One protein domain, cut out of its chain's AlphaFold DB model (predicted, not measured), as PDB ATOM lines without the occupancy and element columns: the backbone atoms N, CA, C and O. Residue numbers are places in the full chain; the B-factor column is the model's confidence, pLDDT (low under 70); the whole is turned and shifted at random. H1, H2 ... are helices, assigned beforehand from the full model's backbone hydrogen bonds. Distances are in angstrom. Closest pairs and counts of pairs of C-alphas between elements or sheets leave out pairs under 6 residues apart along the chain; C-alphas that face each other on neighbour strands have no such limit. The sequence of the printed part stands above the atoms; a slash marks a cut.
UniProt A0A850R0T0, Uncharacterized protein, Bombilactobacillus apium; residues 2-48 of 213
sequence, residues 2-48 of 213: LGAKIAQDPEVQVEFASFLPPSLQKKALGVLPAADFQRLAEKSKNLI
ATOM      1  N   LEU A   2     372.483 313.757 345.535       63.97
ATOM      2  CA  LEU A   2     371.728 314.563 344.557       63.97
ATOM      3  C   LEU A   2     370.985 313.712 343.503       63.97
ATOM      4  O   LEU A   2     369.816 313.955 343.247       63.97
ATOM      5  N   GLY A   3     371.626 312.665 342.965       65.62
ATOM      6  CA  GLY A   3     371.002 311.780 341.969       65.62
ATOM      7  C   GLY A   3     369.743 311.064 342.475       65.62
ATOM      8  O   GLY A   3     368.767 310.973 341.749       65.62
ATOM      9  N   ALA A   4     369.715 310.634 343.739       66.69
ATOM     10  CA  ALA A   4     368.527 310.011 344.328       66.69
ATOM     11  C   ALA A   4     367.372 311.012 344.520       66.69
ATOM     12  O   ALA A   4     366.224 310.655 344.286       66.69
ATOM     13  N   LYS A   5     367.677 312.272 344.875       70.75
ATOM     14  CA  LYS A   5     366.673 313.346 344.966       70.75
ATOM     15  C   LYS A   5     366.096 313.712 343.598       70.75
ATOM     16  O   LYS A   5     364.887 313.807 343.469       70.75
ATOM     17  N   ILE A   6     366.947 313.825 342.574       71.06
ATOM     18  CA  ILE A   6     366.496 314.039 341.189       71.06
ATOM     19  C   ILE A   6     365.629 312.857 340.725       71.06
ATOM     20  O   ILE A   6     364.646 313.065 340.038       71.06
ATOM     21  N   ALA A   7     365.933 311.615 341.106       69.81
ATOM     22  CA  ALA A   7     365.139 310.456 340.684       69.81
ATOM     23  C   ALA A   7     363.722 310.404 341.289       69.81
ATOM     24  O   ALA A   7     362.836 309.806 340.687       69.81
ATOM     25  N   GLN A   8     363.525 310.976 342.479       73.19
ATOM     26  CA  GLN A   8     362.319 310.770 343.292       73.19
ATOM     27  C   GLN A   8     361.391 311.988 343.343       73.19
ATOM     28  O   GLN A   8     360.204 311.816 343.600       73.19
ATOM     29  N   ASP A   9     361.912 313.193 343.102       81.00
ATOM     30  CA  ASP A   9     361.165 314.441 343.248       81.00
ATOM     31  C   ASP A   9     360.922 315.120 341.880       81.00
ATOM     32  O   ASP A   9     361.880 315.578 341.243       81.00
ATOM     33  N   PRO A  10     359.658 315.204 341.414       77.25
ATOM     34  CA  PRO A  10     359.306 315.862 340.159       77.25
ATOM     35  C   PRO A  10     359.721 317.337 340.097       77.25
ATOM     36  O   PRO A  10     360.090 317.814 339.022       77.25
ATOM     37  N   GLU A  11     359.705 318.065 341.218       79.19
ATOM     38  CA  GLU A  11     360.087 319.483 341.239       79.19
ATOM     39  C   GLU A  11     361.590 319.645 340.998       79.19
ATOM     40  O   GLU A  11     362.016 320.459 340.175       79.19
ATOM     41  N   VAL A  12     362.397 318.794 341.634       80.31
ATOM     42  CA  VAL A  12     363.858 318.778 341.469       80.31
ATOM     43  C   VAL A  12     364.252 318.358 340.048       80.31
ATOM     44  O   VAL A  12     365.253 318.845 339.518       80.31
ATOM     45  N   GLN A  13     363.468 317.496 339.387       75.88
ATOM     46  CA  GLN A  13     363.676 317.165 337.970       75.88
ATOM     47  C   GLN A  13     363.430 318.360 337.054       75.88
ATOM     48  O   GLN A  13     364.226 318.597 336.143       75.88
ATOM     49  N   VAL A  14     362.359 319.119 337.295       79.31
ATOM     50  CA  VAL A  14     362.031 320.321 336.516       79.31
ATOM     51  C   VAL A  14     363.089 321.404 336.727       79.31
ATOM     52  O   VAL A  14     363.564 322.005 335.757       79.31
ATOM     53  N   GLU A  15     363.523 321.615 337.970       79.44
ATOM     54  CA  GLU A  15     364.595 322.559 338.289       79.44
ATOM     55  C   GLU A  15     365.912 322.148 337.617       79.44
ATOM     56  O   GLU A  15     366.544 322.964 336.942       79.44
ATOM     57  N   PHE A  16     366.300 320.874 337.708       78.50
ATOM     58  CA  PHE A  16     367.506 320.371 337.054       78.50
ATOM     59  C   PHE A  16     367.434 320.496 335.527       78.50
ATOM     60  O   PHE A  16     368.398 320.941 334.896       78.50
ATOM     61  N   ALA A  17     366.285 320.163 334.930       79.88
ATOM     62  CA  ALA A  17     366.053 320.303 333.497       79.88
ATOM     63  C   ALA A  17     366.230 321.754 333.029       79.88
ATOM     64  O   ALA A  17     366.749 321.975 331.937       79.88
ATOM     65  N   SER A  18     365.904 322.748 333.861       77.00
ATOM     66  CA  SER A  18     366.099 324.166 333.522       77.00
ATOM     67  C   SER A  18     367.567 324.557 333.286       77.00
ATOM     68  O   SER A  18     367.839 325.491 332.526       77.00
ATOM     69  N   PHE A  19     368.518 323.821 333.875       75.88
ATOM     70  CA  PHE A  19     369.955 324.035 333.672       75.88
ATOM     71  C   PHE A  19     370.507 323.341 332.420       75.88
ATOM     72  O   PHE A  19     371.651 323.597 332.029       75.88
ATOM     73  N   LEU A  20     369.724 322.468 331.780       76.81
ATOM     74  CA  LEU A  20     370.127 321.756 330.570       76.81
ATOM     75  C   LEU A  20     369.878 322.605 329.310       76.81
ATOM     76  O   LEU A  20     368.982 323.456 329.301       76.81
ATOM     77  N   PRO A  21     370.625 322.368 328.214       73.75
ATOM     78  CA  PRO A  21     370.315 322.943 326.909       73.75
ATOM     79  C   PRO A  21     368.864 322.653 326.486       73.75
ATOM     80  O   PRO A  21     368.374 321.558 326.776       73.75
ATOM     81  N   PRO A  22     368.194 323.561 325.745       75.19
ATOM     82  CA  PRO A  22     366.805 323.398 325.290       75.19
ATOM     83  C   PRO A  22     366.502 322.045 324.627       75.19
ATOM     84  O   PRO A  22     365.412 321.497 324.787       75.19
ATOM     85  N   SER A  23     367.486 321.481 323.922       72.81
ATOM     86  CA  SER A  23     367.427 320.166 323.273       72.81
ATOM     87  C   SER A  23     367.249 318.988 324.247       72.81
ATOM     88  O   SER A  23     366.725 317.941 323.864       72.81
ATOM     89  N   LEU A  24     367.663 319.147 325.508       76.12
ATOM     90  CA  LEU A  24     367.622 318.120 326.551       76.12
ATOM     91  C   LEU A  24     366.517 318.355 327.592       76.12
ATOM     92  O   LEU A  24     366.133 317.401 328.260       76.12
ATOM     93  N   GLN A  25     365.951 319.564 327.690       77.31
ATOM     94  CA  GLN A  25     364.919 319.898 328.692       77.31
ATOM     95  C   GLN A  25     363.624 319.087 328.542       77.31
ATOM     96  O   GLN A  25     362.901 318.894 329.512       77.31
ATOM     97  N   LYS A  26     363.317 318.616 327.326       76.75
ATOM     98  CA  LYS A  26     362.111 317.823 327.030       76.75
ATOM     99  C   LYS A  26     362.297 316.317 327.232       76.75
ATOM    100  O   LYS A  26     361.341 315.564 327.057       76.75
ATOM    101  N   LYS A  27     363.518 315.856 327.519       79.56
ATOM    102  CA  LYS A  27     363.802 314.430 327.705       79.56
ATOM    103  C   LYS A  27     363.549 314.039 329.157       79.56
ATOM    104  O   LYS A  27     363.953 314.757 330.066       79.56
ATOM    105  N   ALA A  28     362.920 312.885 329.362       74.69
ATOM    106  CA  ALA A  28     362.772 312.312 330.694       74.69
ATOM    107  C   ALA A  28     364.153 311.989 331.286       74.69
ATOM    108  O   ALA A  28     365.009 311.410 330.609       74.69
ATOM    109  N   LEU A  29     364.370 312.381 332.540       76.44
ATOM    110  CA  LEU A  29     365.622 312.158 333.251       76.44
ATOM    111  C   LEU A  29     365.567 310.806 333.962       76.44
ATOM    112  O   LEU A  29     364.779 310.609 334.881       76.44
ATOM    113  N   GLY A  30     366.417 309.875 333.534       76.69
ATOM    114  CA  GLY A  30     366.636 308.603 334.218       76.69
ATOM    115  C   GLY A  30     367.896 308.658 335.076       76.69
ATOM    116  O   GLY A  30     368.923 309.176 334.638       76.69
ATOM    117  N   VAL A  31     367.836 308.107 336.288       79.12
ATOM    118  CA  VAL A  31     369.004 307.972 337.170       79.12
ATOM    119  C   VAL A  31     369.404 306.506 337.215       79.12
ATOM    120  O   VAL A  31     368.610 305.656 337.605       79.12
ATOM    121  N   LEU A  32     370.637 306.219 336.807       80.44
ATOM    122  CA  LEU A  32     371.178 304.864 336.754       80.44
ATOM    123  C   LEU A  32     372.266 304.669 337.819       80.44
ATOM    124  O   LEU A  32     373.047 305.595 338.071       80.44
ATOM    125  N   PRO A  33     372.369 303.473 338.425       82.50
ATOM    126  CA  PRO A  33     373.536 303.090 339.208       82.50
ATOM    127  C   PRO A  33     374.816 303.164 338.364       82.50
ATOM    128  O   PRO A  33     374.810 302.866 337.169       82.50
ATOM    129  N   ALA A  34     375.943 303.513 338.990       80.69
ATOM    130  CA  ALA A  34     377.217 303.688 338.283       80.69
ATOM    131  C   ALA A  34     377.662 302.428 337.512       80.69
ATOM    132  O   ALA A  34     378.212 302.544 336.420       80.69
ATOM    133  N   ALA A  35     377.380 301.236 338.052       81.38
ATOM    134  CA  ALA A  35     377.691 299.961 337.409       81.38
ATOM    135  C   ALA A  35     376.900 299.751 336.105       81.38
ATOM    136  O   ALA A  35     377.454 299.259 335.125       81.38
ATOM    137  N   ASP A  36     375.631 300.167 336.068       83.00
ATOM    138  CA  ASP A  36     374.785 300.047 334.878       83.00
ATOM    139  C   ASP A  36     375.102 301.134 333.852       83.00
ATOM    140  O   ASP A  36     375.107 300.869 332.654       83.00
ATOM    141  N   PHE A  37     375.473 302.334 334.306       81.19
ATOM    142  CA  PHE A  37     375.929 303.402 333.418       81.19
ATOM    143  C   PHE A  37     377.211 303.024 332.659       81.19
ATOM    144  O   PHE A  37     377.323 303.289 331.464       81.19
ATOM    145  N   GLN A  38     378.166 302.358 333.318       79.94
ATOM    146  CA  GLN A  38     379.411 301.905 332.679       79.94
ATOM    147  C   GLN A  38     379.183 300.840 331.594       79.94
ATOM    148  O   GLN A  38     379.980 300.743 330.662       79.94
ATOM    149  N   ARG A  39     378.086 300.075 331.674       83.12
ATOM    150  CA  ARG A  39     377.720 299.066 330.666       83.12
ATOM    151  C   ARG A  39     377.181 299.669 329.369       83.12
ATOM    152  O   ARG A  39     377.164 298.974 328.360       83.12
ATOM    153  N   LEU A  40     376.756 300.935 329.377       79.81
ATOM    154  CA  LEU A  40     376.089 301.550 328.228       79.81
ATOM    155  C   LEU A  40     377.024 301.855 327.050       79.81
ATOM    156  O   LEU A  40     376.511 302.098 325.971       79.81
ATOM    157  N   ALA A  41     378.355 301.833 327.212       72.44
ATOM    158  CA  ALA A  41     379.363 302.036 326.149       72.44
ATOM    159  C   ALA A  41     379.137 303.242 325.193       72.44
ATOM    160  O   ALA A  41     379.808 303.368 324.168       72.44
ATOM    161  N   GLU A  42     378.219 304.153 325.523       76.38
ATOM    162  CA  GLU A  42     377.874 305.330 324.735       76.38
ATOM    163  C   GLU A  42     378.781 306.518 325.076       76.38
ATOM    164  O   GLU A  42     379.375 306.614 326.154       76.38
ATOM    165  N   LYS A  43     378.864 307.483 324.150       73.56
ATOM    166  CA  LYS A  43     379.559 308.756 324.382       73.56
ATOM    167  C   LYS A  43     378.829 309.559 325.461       73.56
ATOM    168  O   LYS A  43     377.877 310.287 325.175       73.56
ATOM    169  N   SER A  44     379.303 309.449 326.697       73.81
ATOM    170  CA  SER A  44     378.797 310.233 327.821       73.81
ATOM    171  C   SER A  44     379.151 311.716 327.677       73.81
ATOM    172  O   SER A  44     380.224 312.092 327.196       73.81
ATOM    173  N   LYS A  45     378.223 312.584 328.094       75.12
ATOM    174  CA  LYS A  45     378.442 314.030 328.201       75.12
ATOM    175  C   LYS A  45     378.446 314.423 329.673       75.12
ATOM    176  O   LYS A  45     377.531 314.069 330.408       75.12
ATOM    177  N   ASN A  46     379.455 315.187 330.082       74.88
ATOM    178  CA  ASN A  46     379.560 315.698 331.445       74.88
ATOM    179  C   ASN A  46     378.847 317.048 331.565       74.88
ATOM    180  O   ASN A  46     379.088 317.955 330.767       74.88
ATOM    181  N   LEU A  47     378.003 317.188 332.588       75.06
ATOM    182  CA  LEU A  47     377.386 318.453 332.978       75.06
ATOM    183  C   LEU A  47     378.150 319.046 334.168       75.06
ATOM    184  O   LEU A  47     378.341 318.371 335.176       75.06
ATOM    185  N   ILE A  48     378.555 320.313 334.064       76.94
ATOM    186  CA  ILE A  48     379.199 321.053 335.156       76.94
ATOM    187  C   ILE A  48     378.275 322.199 335.567       76.94
ATOM    188  O   ILE A  48     377.993 323.091 334.767       76.94
TER     189      ILE A  48
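AT A GLANCE: This is residues 2 to 48 of the 213 residues of an uncharacterized protein of Bombilactobacillus apium (UniProt A0A850R0T0). The longest helix, H2, makes one side of an open, loosely drawn ring: H1 meets it at a corner by its one end, and the small helix H3 meets it by its other end. From H3 the chain crosses in residues 26 to 33 to H4, which lies by itself on the far side, and the tail after H4 folds back in the direction of H2 without closing the ring; residues 34 to 46 stand free. The printed part has 47 residues with four named helices, in the order H1, H2, H3, H4, and no named strand; its class is all helix. It is only just compact, close to loose, with a radius of gyration of the C-alphas of 11.4 A, and it spans 29 by 23 by 18 A.

IN THESE COORDINATES: Start with H2, residues 10 to 18: find C-alpha 10 at (359.306, 315.862, 340.159), from which the helix runs 12.6 A to C-alpha 18 at (366.099, 324.166, 333.522). Before it comes H1, residues 2 to 8, which begins with C-alpha 2 at (371.728, 314.563, 344.557) and is 10.2 A long. After H2 comes H3, residues 22 to 25, 5.2 A from first to last C-alpha. H4, residues 34 to 39, runs 8.9 A and ends with C-alpha 39 at (377.720, 299.066, 330.666).

HOW THE PARTS SIT: Look first at Ile 6 and Gln 13, whose C-alphas, 5.3 A apart, are the closest of H1 and H2. These two helices touch only at the corner by their link, at a steep tilt of 54 degrees, and they run opposite ways. Then look at Ala 17 and Gln 25, whose C-alphas, 5.0 A apart, are the closest of H2 and H3. H2 and H3 only just touch, with 3 pairs of C-alphas within 8 A, and only at the corner. H4 touches no helix: it is apart from H1, H2 and H3. H1 and H3 are apart too. In the backbones of H1 and H2 every O i to N i+4 pair is within hydrogen-bond range, in H4 1 of 2 is, and H3 is too short for such a pair.

THE WHOLE: Glu 11 and Ala 41 have the two C-alphas farthest apart, at 30.1 A, while the first and last printed C-alphas, of Leu 2 and Ile 48, are 13.6 A apart. The printed part runs from 2 to 48 without a cut. The links from H1 to H2 and from H2 to H3 are tight, and the one from H3 to H4, with 8 residues, is short. In the B-factor column you will find a mean pLDDT of the printed part of 76.4; residues 2 to 4 and residue 7 are under 70.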